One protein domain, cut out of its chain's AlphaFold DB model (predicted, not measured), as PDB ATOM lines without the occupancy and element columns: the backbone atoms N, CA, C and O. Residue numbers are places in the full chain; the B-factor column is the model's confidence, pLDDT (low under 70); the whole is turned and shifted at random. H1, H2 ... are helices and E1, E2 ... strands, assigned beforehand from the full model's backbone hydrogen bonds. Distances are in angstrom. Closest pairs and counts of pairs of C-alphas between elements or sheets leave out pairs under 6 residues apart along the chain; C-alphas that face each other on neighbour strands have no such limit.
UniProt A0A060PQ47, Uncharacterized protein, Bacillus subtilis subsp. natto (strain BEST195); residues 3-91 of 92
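Overview. This is residues 3 to 91 of the 92 residues of an uncharacterized protein of Bacillus subtilis subsp. natto (strain BEST195) (UniProt A0A060PQ47). A strongly twisted three-stranded sheet, E4, E1 and E5, with H1 over one face makes one end of a long, narrow model, and a two-stranded ribbon, the hairpin E2 and E3, reaches toward the other end and finishes in the long loop of residues 18 to 30. H2 folds back beside H1 near the middle, between the three-stranded sheet and E2. The printed part has 89 residues, with two named helices and five named strands in the order E1 E2 E3 E4 H1 H2 E5; the class is mixed, helices and strands. Both sheets, E4 - E1 - E5 and E2 - E3, are antiparallel. The whole is loose, with a radius of gyration of the C-alphas of 16.1 A, and a rod in outline, spanning 54 by 22 by 19 A.

Along the chain. E1, residues 3 to 8, begins with C-alpha 3 at (-26.930, 30.489, 25.923). E2 is residues 12 to 17 and E3 residues 31 to 37, 17.6 A long. E4, residues 42 to 48, measures 18.6 A. H1, residues 51 to 65, measures 21.3 A, with C-alpha 65 at (-9.837, 19.560, 25.062). H2 is residues 74 to 82. E5, residues 84 to 90, ends with C-alpha 90 at (-27.589, 34.910, 22.707).

Arrangement. In the larger sheet E1 is the inner strand, antiparallel to E4 at 150 degrees, with N 6 and O 44 at 2.8 A, and to E5 at 162 degrees, with N 5 and O 88 at 2.8 A. H1 is on one face of this sheet, giving two layers, a helix layer and a sheet layer; its closest C-alphas to E4 are those of Ala 48 and Ala 54, 5.1 A apart. E4, H1 with H2, and E5 form a split strand-helix-strand unit, two strands running the same way with E1 between them, and its crossover is right-handed. H1 and H2 form a helical hairpin and touch, the C-alphas of Ala 59 and Ile 77 being closest at 5.8 A; they run opposite ways at a shallow tilt of 34 degrees, only just short of steep. H2 only grazes the larger sheet, with residues 79 to 82. Its closest C-alphas to E2 are those of Ile 12 and Ile 76, 6.3 A apart. E2 and E3 form an antiparallel hairpin at 146 degrees, with N 15 and O 34 at 2.8 A; E3 is apart from H1 and H2. In H1 and H2 every O i to N i+4 pair is within hydrogen-bond range.

Size, cuts and confidence. The two C-alphas farthest apart, those of Ile 24 and Arg 91, are 54.4 A apart. The printed part has no cut. The link from E2 to E3, 13 residues, is long. Mean pLDDT of the printed part is 86.4; residues 21, 24 and 26 to 29, in that link, are under 70.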
ATOM      1  N   THR A   3     -28.083  30.756  26.786       91.44
ATOM      2  CA  THR A   3     -26.930  30.489  25.923       91.44
ATOM      3  C   THR A   3     -26.026  31.713  25.912       91.44
ATOM      4  O   THR A   3     -26.498  32.833  25.719       91.44
ATOM      5  N   TYR A   4     -24.733  31.514  26.140       91.81
ATOM      6  CA  TYR A   4     -23.735  32.576  26.126       91.81
ATOM      7  C   TYR A   4     -22.705  32.305  25.041       91.81
ATOM      8  O   TYR A   4     -22.133  31.219  25.000       91.81
ATOM      9  N   LYS A   5     -22.438  33.309  24.207       94.06
ATOM     10  CA  LYS A   5     -21.290  33.340  23.306       94.06
ATOM     11  C   LYS A   5     -20.137  34.029  24.031       94.06
ATOM     12  O   LYS A   5     -20.275  35.167  24.484       94.06
ATOM     13  N   ILE A   6     -19.021  33.325  24.173       93.56
ATOM     14  CA  ILE A   6     -17.803  33.815  24.813       93.56
ATOM     15  C   ILE A   6     -16.719  33.948  23.751       93.56
ATOM     16  O   ILE A   6     -16.418  32.987  23.048       93.56
ATOM     17  N   VAL A   7     -16.123  35.135  23.652       93.56
ATOM     18  CA  VAL A   7     -14.967  35.396  22.787       93.56
ATOM     19  C   VAL A   7     -13.749  35.614  23.669       93.56
ATOM     20  O   VAL A   7     -13.796  36.429  24.593       93.56
ATOM     21  N   TYR A   8     -12.660  34.896  23.412       93.12
ATOM     22  CA  TYR A   8     -11.425  34.991  24.193       93.12
ATOM     23  C   TYR A   8     -10.177  34.875  23.319       93.12
ATOM     24  O   TYR A   8     -10.205  34.299  22.234       93.12
ATOM     25  N   LYS A   9      -9.060  35.429  23.796       91.25
ATOM     26  CA  LYS A   9      -7.758  35.367  23.116       91.25
ATOM     27  C   LYS A   9      -6.833  34.408  23.859       91.25
ATOM     28  O   LYS A   9      -6.269  34.805  24.878       91.25
ATOM     29  N   PRO A  10      -6.650  33.156  23.404       83.56
ATOM     30  CA  PRO A  10      -5.618  32.307  23.982       83.56
ATOM     31  C   PRO A  10      -4.254  32.966  23.747       83.56
ATOM     32  O   PRO A  10      -3.831  33.150  22.609       83.56
ATOM     33  N   ALA A  11      -3.572  33.349  24.826       85.00
ATOM     34  CA  ALA A  11      -2.240  33.949  24.747       85.00
ATOM     35  C   ALA A  11      -1.142  32.892  24.566       85.00
ATOM     36  O   ALA A  11      -0.063  33.185  24.045       85.00
ATOM     37  N   ILE A  12      -1.422  31.653  24.981       88.69
ATOM     38  CA  ILE A  12      -0.464  30.554  24.970       88.69
ATOM     39  C   ILE A  12      -1.035  29.297  24.311       88.69
ATOM     40  O   ILE A  12      -2.242  29.059  24.348       88.69
ATOM     41  N   LYS A  13      -0.152  28.478  23.734       88.31
ATOM     42  CA  LYS A  13      -0.446  27.126  23.234       88.31
ATOM     43  C   LYS A  13       0.656  26.151  23.655       88.31
ATOM     44  O   LYS A  13       1.806  26.581  23.770       88.31
ATOM     45  N   PRO A  14       0.352  24.861  23.858       88.06
ATOM     46  CA  PRO A  14       1.379  23.864  24.127       88.06
ATOM     47  C   PRO A  14       2.288  23.692  22.902       88.06
ATOM     48  O   PRO A  14       1.830  23.730  21.756       88.06
ATOM     49  N   LEU A  15       3.584  23.525  23.149       88.00
ATOM     50  CA  LEU A  15       4.583  23.205  22.138       88.00
ATOM     51  C   LEU A  15       5.095  21.795  22.367       88.00
ATOM     52  O   LEU A  15       5.479  21.429  23.481       88.00
ATOM     53  N   PHE A  16       5.162  21.033  21.284       85.81
ATOM     54  CA  PHE A  16       5.687  19.683  21.308       85.81
ATOM     55  C   PHE A  16       6.876  19.567  20.376       85.81
ATOM     56  O   PHE A  16       6.871  20.119  19.272       85.81
ATOM     57  N   LYS A  17       7.881  18.820  20.817       82.69
ATOM     58  CA  LYS A  17       8.962  18.374  19.955       82.69
ATOM     59  C   LYS A  17       8.546  17.045  19.349       82.69
ATOM     60  O   LYS A  17       8.157  16.121  20.063       82.69
ATOM     61  N   LEU A  18       8.602  16.971  18.024       73.50
ATOM     62  CA  LEU A  18       8.444  15.698  17.338       73.50
ATOM     63  C   LEU A  18       9.640  14.812  17.709       73.50
ATOM     64  O   LEU A  18      10.782  15.285  17.669       73.50
ATOM     65  N   ALA A  19       9.380  13.555  18.064       71.31
ATOM     66  CA  ALA A  19      10.433  12.548  18.135       71.31
ATOM     67  C   ALA A  19      11.128  12.425  16.764       71.31
ATOM     68  O   ALA A  19      10.555  12.822  15.744       71.31
ATOM     69  N   ASP A  20      12.370  11.931  16.752       73.31
ATOM     70  CA  ASP A  20      13.164  11.786  15.529       73.31
ATOM     71  C   ASP A  20      12.346  11.050  14.449       73.31
ATOM     72  O   ASP A  20      11.982   9.890  14.652       73.31
ATOM     73  N   PRO A  21      12.029  11.695  13.307       69.00
ATOM     74  CA  PRO A  21      11.207  11.084  12.267       69.00
ATOM     75  C   PRO A  21      11.882   9.882  11.587       69.00
ATOM     76  O   PRO A  21      11.222   9.188  10.814       69.00
ATOM     77  N   TYR A  22      13.175   9.642  11.837       72.81
ATOM     78  CA  TYR A  22      13.932   8.514  11.290       72.81
ATOM     79  C   TYR A  22      14.073   7.332  12.257       72.81
ATOM     80  O   TYR A  22      14.564   6.277  11.848       72.81
ATOM     81  N   ASP A  23      13.638   7.469  13.511       71.94
ATOM     82  CA  ASP A  23      13.672   6.376  14.480       71.94
ATOM     83  C   ASP A  23      12.390   5.534  14.394       71.94
ATOM     84  O   ASP A  23      11.319   5.917  14.861       71.94
ATOM     85  N   ILE A  24      12.509   4.346  13.797       68.69
ATOM     86  CA  ILE A  24      11.405   3.391  13.619       68.69
ATOM     87  C   ILE A  24      10.917   2.756  14.933       68.69
ATOM     88  O   ILE A  24       9.868   2.108  14.937       68.69
ATOM     89  N   TYR A  25      11.667   2.908  16.030       70.38
ATOM     90  CA  TYR A  25      11.284   2.453  17.369       70.38
ATOM     91  C   TYR A  25      10.713   3.583  18.228       70.38
ATOM     92  O   TYR A  25      10.078   3.309  19.251       70.38
ATOM     93  N   ALA A  26      10.892   4.841  17.814       64.50
ATOM     94  CA  ALA A  26      10.248   5.972  18.452       64.50
ATOM     95  C   ALA A  26       8.752   5.939  18.118       64.50
ATOM     96  O   ALA A  26       8.306   6.308  17.032       64.50
ATOM     97  N   PHE A  27       7.942   5.485  19.076       61.22
ATOM     98  CA  PHE A  27       6.505   5.717  19.011       61.22
ATOM     99  C   PHE A  27       6.293   7.239  18.914       61.22
ATOM    100  O   PHE A  27       6.911   7.964  19.697       61.22
ATOM    101  N   PRO A  28       5.469   7.754  17.984       64.12
ATOM    102  CA  PRO A  28       5.399   9.179  17.659       64.12
ATOM    103  C   PRO A  28       4.612   9.962  18.717       64.12
ATOM    104  O   PRO A  28       3.666  10.677  18.395       64.12
ATOM    105  N   MET A  29       4.950   9.799  19.996       66.44
ATOM    106  CA  MET A  29       4.357  10.569  21.071       66.44
ATOM    107  C   MET A  29       5.121  11.892  21.170       66.44
ATOM    108  O   MET A  29       6.305  11.883  21.506       66.44
ATOM    109  N   PRO A  30       4.492  13.031  20.832       75.25
ATOM    110  CA  PRO A  30       5.164  14.317  20.881       75.25
ATOM    111  C   PRO A  30       5.537  14.650  22.328       75.25
ATOM    112  O   PRO A  30       4.687  14.595  23.218       75.25
ATOM    113  N   GLU A  31       6.790  15.021  22.572       81.69
ATOM    114  CA  GLU A  31       7.233  15.411  23.912       81.69
ATOM    115  C   GLU A  31       6.844  16.863  24.179       81.69
ATOM    116  O   GLU A  31       7.179  17.759  23.399       81.69
ATOM    117  N   PHE A  32       6.139  17.115  25.283       84.94
ATOM    118  CA  PHE A  32       5.821  18.476  25.706       84.94
ATOM    119  C   PHE A  32       7.104  19.234  26.061       84.94
ATOM    120  O   PHE A  32       7.901  18.787  26.881       84.94
ATOM    121  N   THR A  33       7.285  20.409  25.458       85.75
ATOM    122  CA  THR A  33       8.492  21.241  25.634       85.75
ATOM    123  C   THR A  33       8.232  22.567  26.338       85.75
ATOM    124  O   THR A  33       9.177  23.259  26.710       85.75
ATOM    125  N   GLY A  34       6.965  22.929  26.539       87.69
ATOM    126  CA  GLY A  34       6.565  24.182  27.165       87.69
ATOM    127  C   GLY A  34       5.396  24.842  26.443       87.69
ATOM    128  O   GLY A  34       4.683  24.213  25.662       87.69
ATOM    129  N   TYR A  35       5.213  26.138  26.694       88.88
ATOM    130  CA  TYR A  35       4.183  26.943  26.043       88.88
ATOM    131  C   TYR A  35       4.804  27.975  25.107       88.88
ATOM    132  O   TYR A  35       5.787  28.632  25.443       88.88
ATOM    133  N   GLY A  36       4.200  28.131  23.936       87.19
ATOM    134  CA  GLY A  36       4.511  29.179  22.973       87.19
ATOM    135  C   GLY A  36       3.395  30.207  22.898       87.19
ATOM    136  O   GLY A  36       2.315  30.009  23.452       87.19
ATOM    137  N   THR A  37       3.627  31.287  22.160       86.19
ATOM    138  CA  THR A  37       2.613  32.316  21.914       86.19
ATOM    139  C   THR A  37       1.528  31.800  20.972       86.19
ATOM    140  O   THR A  37       1.822  31.240  19.907       86.19
ATOM    141  N   ALA A  38       0.272  32.026  21.343       85.81
ATOM    142  CA  ALA A  38      -0.880  31.832  20.473       85.81
ATOM    143  C   ALA A  38      -1.389  33.188  19.965       85.81
ATOM    144  O   ALA A  38      -1.222  34.221  20.608       85.81
ATOM    145  N   THR A  39      -1.954  33.185  18.760       82.06
ATOM    146  CA  THR A  39      -2.561  34.366  18.138       82.06
ATOM    147  C   THR A  39      -3.943  33.994  17.624       82.06
ATOM    148  O   THR A  39      -4.180  32.842  17.257       82.06
ATOM    149  N   GLY A  40      -4.848  34.970  17.609       84.38
ATOM    150  CA  GLY A  40      -6.229  34.792  17.165       84.38
ATOM    151  C   GLY A  40      -7.245  34.835  18.304       84.38
ATOM    152  O   GLY A  40      -6.916  34.677  19.479       84.38
ATOM    153  N   GLU A  41      -8.492  35.095  17.928       90.31
ATOM    154  CA  GLU A  41      -9.655  35.004  18.810       90.31
ATOM    155  C   GLU A  41     -10.281  33.615  18.663       90.31
ATOM    156  O   GLU A  41     -10.344  33.061  17.564       90.31
ATOM    157  N   ARG A  42     -10.729  33.048  19.781       89.38
ATOM    158  CA  ARG A  42     -11.578  31.863  19.826       89.38
ATOM    159  C   ARG A  42     -12.974  32.269  20.260       89.38
ATOM    160  O   ARG A  42     -13.139  33.104  21.149       89.38
ATOM    161  N   GLU A  43     -13.959  31.645  19.633       91.56
ATOM    162  CA  GLU A  43     -15.361  31.786  19.989       91.56
ATOM    163  C   GLU A  43     -15.879  30.458  20.518       91.56
ATOM    164  O   GLU A  43     -15.611  29.403  19.941       91.56
ATOM    165  N   GLU A  44     -16.642  30.517  21.600       90.69
ATOM    166  CA  GLU A  44     -17.215  29.331  22.208       90.69
ATOM    167  C   GLU A  44     -18.599  29.619  22.773       90.69
ATOM    168  O   GLU A  44     -18.837  30.660  23.391       90.69
ATOM    169  N   THR A  45     -19.524  28.692  22.552       91.31
ATOM    170  CA  THR A  45     -20.914  28.840  22.973       91.31
ATOM    171  C   THR A  45     -21.202  27.867  24.100       91.31
ATOM    172  O   THR A  45     -21.057  26.659  23.933       91.31
ATOM    173  N   VAL A  46     -21.639  28.387  25.247       90.62
ATOM    174  CA  VAL A  46     -21.927  27.586  26.442       90.62
ATOM    175  C   VAL A  46     -23.323  27.871  26.980       90.62
ATOM    176  O   VAL A  46     -23.776  29.016  27.033       90.62
ATOM    177  N   THR A  47     -24.002  26.826  27.442       90.81
ATOM    178  CA  THR A  47     -25.311  26.947  28.090       90.81
ATOM    179  C   THR A  47     -25.128  27.004  29.601       90.81
ATOM    180  O   THR A  47     -24.591  26.076  30.204       90.81
ATOM    181  N   ALA A  48     -25.580  28.086  30.237       91.81
ATOM    182  CA  ALA A  48     -25.415  28.293  31.673       91.81
ATOM    183  C   ALA A  48     -26.587  29.073  32.305       91.81
ATOM    184  O   ALA A  48     -27.349  29.755  31.617       91.81
ATOM    185  N   PRO A  49     -26.763  29.019  33.638       90.88
ATOM    186  CA  PRO A  49     -27.757  29.839  34.333       90.88
ATOM    187  C   PRO A  49     -27.399  31.335  34.360       90.88
ATOM    188  O   PRO A  49     -28.286  32.183  34.320       90.88
ATOM    189  N   ASN A  50     -26.108  31.674  34.425       92.06
ATOM    190  CA  ASN A  50     -25.610  33.049  34.506       92.06
ATOM    191  C   ASN A  50     -24.200  33.173  33.894       92.06
ATOM    192  O   ASN A  50     -23.548  32.164  33.618       92.06
ATOM    193  N   LYS A  51     -23.709  34.411  33.729       89.62
ATOM    194  CA  LYS A  51     -22.379  34.699  33.157       89.62
ATOM    195  C   LYS A  51     -21.216  34.101  33.958       89.62
ATOM    196  O   LYS A  51     -20.204  33.745  33.368       89.62
ATOM    197  N   GLN A  52     -21.336  33.993  35.282       91.81
ATOM    198  CA  GLN A  52     -20.271  33.429  36.115       91.81
ATOM    199  C   GLN A  52     -20.136  31.923  35.879       91.81
ATOM    200  O   GLN A  52     -19.033  31.429  35.674       91.81
ATOM    201  N   ILE A  53     -21.260  31.208  35.830       93.44
ATOM    202  CA  ILE A  53     -21.281  29.781  35.512       93.44
ATOM    203  C   ILE A  53     -20.860  29.563  34.057       93.44
ATOM    204  O   ILE A  53     -20.142  28.612  33.791       93.44
ATOM    205  N   ALA A  54     -21.203  30.463  33.128       92.38
ATOM    206  CA  ALA A  54     -20.718  30.396  31.748       92.38
ATOM    207  C   ALA A  54     -19.177  30.410  31.670       92.38
ATOM    208  O   ALA A  54     -18.595  29.609  30.946       92.38
ATOM    209  N   LYS A  55     -18.502  31.242  32.480       93.44
ATOM    210  CA  LYS A  55     -17.030  31.222  32.592       93.44
ATOM    211  C   LYS A  55     -16.505  29.893  33.135       93.44
ATOM    212  O   LYS A  55     -15.521  29.373  32.621       93.44
ATOM    213  N   SER A  56     -17.155  29.333  34.154       94.00
ATOM    214  CA  SER A  56     -16.779  28.015  34.678       94.00
ATOM    215  C   SER A  56     -16.965  26.915  33.629       94.00
ATOM    216  O   SER A  56     -16.113  26.042  33.510       94.00
ATOM    217  N   MET A  57     -18.033  26.979  32.831       94.00
ATOM    218  CA  MET A  57     -18.277  26.032  31.738       94.00
ATOM    219  C   MET A  57     -17.215  26.141  30.641       94.00
ATOM    220  O   MET A  57     -16.748  25.112  30.163       94.00
ATOM    221  N   LEU A  58     -16.779  27.360  30.304       93.19
ATOM    222  CA  LEU A  58     -15.645  27.575  29.404       93.19
ATOM    223  C   LEU A  58     -14.372  26.902  29.942       93.19
ATOM    224  O   LEU A  58     -13.693  26.192  29.207       93.19
ATOM    225  N   ALA A  59     -14.066  27.076  31.231       92.75
ATOM    226  CA  ALA A  59     -12.901  26.442  31.847       92.75
ATOM    227  C   ALA A  59     -12.956  24.907  31.747       92.75
ATOM    228  O   ALA A  59     -11.962  24.277  31.387       92.75
ATOM    229  N   CYS A  60     -14.124  24.314  32.015       92.88
ATOM    230  CA  CYS A  60     -14.341  22.876  31.869       92.88
ATOM    231  C   CYS A  60     -14.167  22.405  30.421       92.88
ATOM    232  O   CYS A  60     -13.597  21.341  30.190       92.88
ATOM    233  N   SER A  61     -14.636  23.190  29.452       92.31
ATOM    234  CA  SER A  61     -14.507  22.854  28.038       92.31
ATOM    235  C   SER A  61     -13.045  22.847  27.586       92.31
ATOM    236  O   SER A  61     -12.561  21.837  27.075       92.31
ATOM    237  N   ILE A  62     -12.287  23.897  27.918       91.19
ATOM    238  CA  ILE A  62     -10.844  23.964  27.638       91.19
ATOM    239  C   ILE A  62     -10.102  22.812  28.325       91.19
ATOM    240  O   ILE A  62      -9.242  22.174  27.718       91.19
ATOM    241  N   MET A  63     -10.452  22.500  29.577       90.44
ATOM    242  CA  MET A  63      -9.885  21.354  30.287       90.44
ATOM    243  C   MET A  63     -10.168  20.037  29.557       90.44
ATOM    244  O   MET A  63      -9.277  19.195  29.466       90.44
ATOM    245  N   SER A  64     -11.379  19.865  29.019       90.25
ATOM    246  CA  SER A  64     -11.770  18.661  28.284       90.25
ATOM    247  C   SER A  64     -10.998  18.490  26.973       90.25
ATOM    248  O   SER A  64     -10.587  17.374  26.667       90.25
ATOM    249  N   GLU A  65     -10.693  19.585  26.261       88.12
ATOM    250  CA  GLU A  65      -9.837  19.560  25.062       88.12
ATOM    251  C   GLU A  65      -8.419  19.041  25.365       88.12
ATOM    252  O   GLU A  65      -7.749  18.502  24.487       88.12
ATOM    253  N   HIS A  66      -7.956  19.212  26.606       86.00
ATOM    254  CA  HIS A  66      -6.588  18.907  27.030       86.00
ATOM    255  C   HIS A  66      -6.538  17.702  27.984       86.00
ATOM    256  O   HIS A  66      -5.504  17.418  28.598       86.00
ATOM    257  N   LEU A  67      -7.653  16.983  28.136       84.75
ATOM    258  CA  LEU A  67      -7.738  15.835  29.024       84.75
ATOM    259  C   LEU A  67      -6.872  14.691  28.482       84.75
ATOM    260  O   LEU A  67      -6.990  14.297  27.326       84.75
ATOM    261  N   GLY A  68      -5.986  14.152  29.320       80.38
ATOM    262  CA  GLY A  68      -5.066  13.082  28.916       80.38
ATOM    263  C   GLY A  68      -3.893  13.548  28.047       80.38
ATOM    264  O   GLY A  68      -3.137  12.714  27.561       80.38
ATOM    265  N   ALA A  69      -3.696  14.860  27.883       78.56
ATOM    266  CA  ALA A  69      -2.662  15.398  27.003       78.56
ATOM    267  C   ALA A  69      -1.224  15.283  27.562       78.56
ATOM    268  O   ALA A  69      -0.267  15.590  26.858       78.56
ATOM    269  N   GLY A  70      -1.055  14.824  28.809       79.94
ATOM    270  CA  GLY A  70       0.258  14.529  29.400       79.94
ATOM    271  C   GLY A  70       1.043  15.745  29.910       79.94
ATOM    272  O   GLY A  70       2.207  15.601  30.272       79.94
ATOM    273  N   TYR A  71       0.426  16.927  29.965       83.44
ATOM    274  CA  TYR A  71       0.985  18.158  30.537       83.44
ATOM    275  C   TYR A  71      -0.079  18.914  31.343       83.44
ATOM    276  O   TYR A  71      -1.270  18.607  31.266       83.44
ATOM    277  N   ASP A  72       0.348  19.909  32.123       87.62
ATOM    278  CA  ASP A  72      -0.561  20.744  32.907       87.62
ATOM    279  C   ASP A  72      -1.372  21.683  31.994       87.62
ATOM    280  O   ASP A  72      -0.822  22.529  31.291       87.62
ATOM    281  N   SER A  73      -2.696  21.557  31.974       88.31
ATOM    282  CA  SER A  73      -3.569  22.442  31.191       88.31
ATOM    283  C   SER A  73      -3.969  23.715  31.947       88.31
ATOM    284  O   SER A  73      -4.518  24.641  31.341       88.31
ATOM    285  N   THR A  74      -3.642  23.819  33.242       90.62
ATOM    286  CA  THR A  74      -3.998  24.960  34.103       90.62
ATOM    287  C   THR A  74      -3.551  26.307  33.532       90.62
ATOM    288  O   THR A  74      -4.378  27.224  33.490       90.62
ATOM    289  N   PRO A  75      -2.312  26.472  33.018       91.00
ATOM    290  CA  PRO A  75      -1.880  27.747  32.450       91.00
ATOM    291  C   PRO A  75      -2.738  28.199  31.265       91.00
ATOM    292  O   PRO A  75      -3.011  29.391  31.122       91.00
ATOM    293  N   ILE A  76      -3.193  27.255  30.435       91.00
ATOM    294  CA  ILE A  76      -4.007  27.537  29.245       91.00
ATOM    295  C   ILE A  76      -5.392  28.017  29.674       91.00
ATOM    296  O   ILE A  76      -5.879  29.030  29.172       91.00
ATOM    297  N   ILE A  77      -5.992  27.338  30.656       91.56
ATOM    298  CA  ILE A  77      -7.297  27.700  31.218       91.56
ATOM    299  C   ILE A  77      -7.233  29.091  31.856       91.56
ATOM    300  O   ILE A  77      -8.060  29.950  31.551       91.56
ATOM    301  N   VAL A  78      -6.234  29.348  32.709       92.50
ATOM    302  CA  VAL A  78      -6.071  30.646  33.383       92.50
ATOM    303  C   VAL A  78      -5.897  31.769  32.363       92.50
ATOM    304  O   VAL A  78      -6.580  32.788  32.461       92.50
ATOM    305  N   GLN A  79      -5.044  31.575  31.354       91.69
ATOM    306  CA  GLN A  79      -4.840  32.566  30.298       91.69
ATOM    307  C   GLN A  79      -6.107  32.807  29.474       91.69
ATOM    308  O   GLN A  79      -6.435  33.956  29.192       91.69
ATOM    309  N   ALA A  80      -6.850  31.761  29.113       90.56
ATOM    310  CA  ALA A  80      -8.102  31.914  28.380       90.56
ATOM    311  C   ALA A  80      -9.145  32.704  29.185       90.56
ATOM    312  O   ALA A  80      -9.779  33.605  28.640       90.56
ATOM    313  N   LEU A  81      -9.273  32.429  30.489       92.25
ATOM    314  CA  LEU A  81     -10.194  33.143  31.378       92.25
ATOM    315  C   LEU A  81      -9.792  34.605  31.616       92.25
ATOM    316  O   LEU A  81     -10.666  35.467  31.727       92.25
ATOM    317  N   GLN A  82      -8.491  34.894  31.708       92.69
ATOM    318  CA  GLN A  82      -7.972  36.259  31.859       92.69
ATOM    319  C   GLN A  82      -8.157  37.096  30.589       92.69
ATOM    320  O   GLN A  82      -8.388  38.299  30.682       92.69
ATOM    321  N   ASN A  83      -8.105  36.459  29.418       92.00
ATOM    322  CA  ASN A  83      -8.193  37.115  28.115       92.00
ATOM    323  C   ASN A  83      -9.577  36.969  27.458       92.00
ATOM    324  O   ASN A  83      -9.687  36.951  26.227       92.00
ATOM    325  N   ILE A  84     -10.642  36.864  28.258       93.25
ATOM    326  CA  ILE A  84     -12.014  36.948  27.752       93.25
ATOM    327  C   ILE A  84     -12.273  38.377  27.269       93.25
ATOM    328  O   ILE A  84     -12.204  39.332  28.041       93.25
ATOM    329  N   VAL A  85     -12.610  38.506  25.990       93.38
ATOM    330  CA  VAL A  85     -12.929  39.772  25.327       93.38
ATOM    331  C   VAL A  85     -14.399  40.128  25.537       93.38
ATOM    332  O   VAL A  85     -14.717  41.263  25.887       93.38
ATOM    333  N   SER A  86     -15.307  39.162  25.367       93.25
ATOM    334  CA  SER A  86     -16.745  39.385  25.546       93.25
ATOM    335  C   SER A  86     -17.480  38.134  26.029       93.25
ATOM    336  O   SER A  86     -17.057  37.002  25.793       93.25
ATOM    337  N   ILE A  87     -18.590  38.357  26.746       92.81
ATOM    338  CA  ILE A  87     -19.566  37.329  27.138       92.81
ATOM    339  C   ILE A  87     -20.959  37.896  26.892       92.81
ATOM    340  O   ILE A  87     -21.469  38.709  27.684       92.81
ATOM    341  N   GLU A  88     -21.574  37.445  25.808       92.94
ATOM    342  CA  GLU A  88     -22.872  37.914  25.340       92.94
ATOM    343  C   GLU A  88     -23.917  36.813  25.483       92.94
ATOM    344  O   GLU A  88     -23.660  35.651  25.191       92.94
ATOM    345  N   GLU A  89     -25.096  37.174  25.985       90.38
ATOM    346  CA  GLU A  89     -26.241  36.266  26.019       90.38
ATOM    347  C   GLU A  89     -26.871  36.256  24.626       90.38
ATOM    348  O   GLU A  89     -27.310  37.301  24.143       90.38
ATOM    349  N   VAL A  90     -26.913  35.087  23.991       88.44
ATOM    350  CA  VAL A  90     -27.589  34.910  22.707       88.44
ATOM    351  C   VAL A  90     -29.084  34.868  23.006       88.44
ATOM    352  O   VAL A  90     -29.567  33.922  23.629       88.44
ATOM    353  N   ARG A  91     -29.803  35.935  22.645       75.44
ATOM    354  CA  ARG A  91     -31.269  35.953  22.692       75.44
ATOM    355  C   ARG A  91     -31.781  35.303  21.412       75.44
ATOM    356  O   ARG A  91     -31.461  35.796  20.333       75.44
TER     357      ARG A  91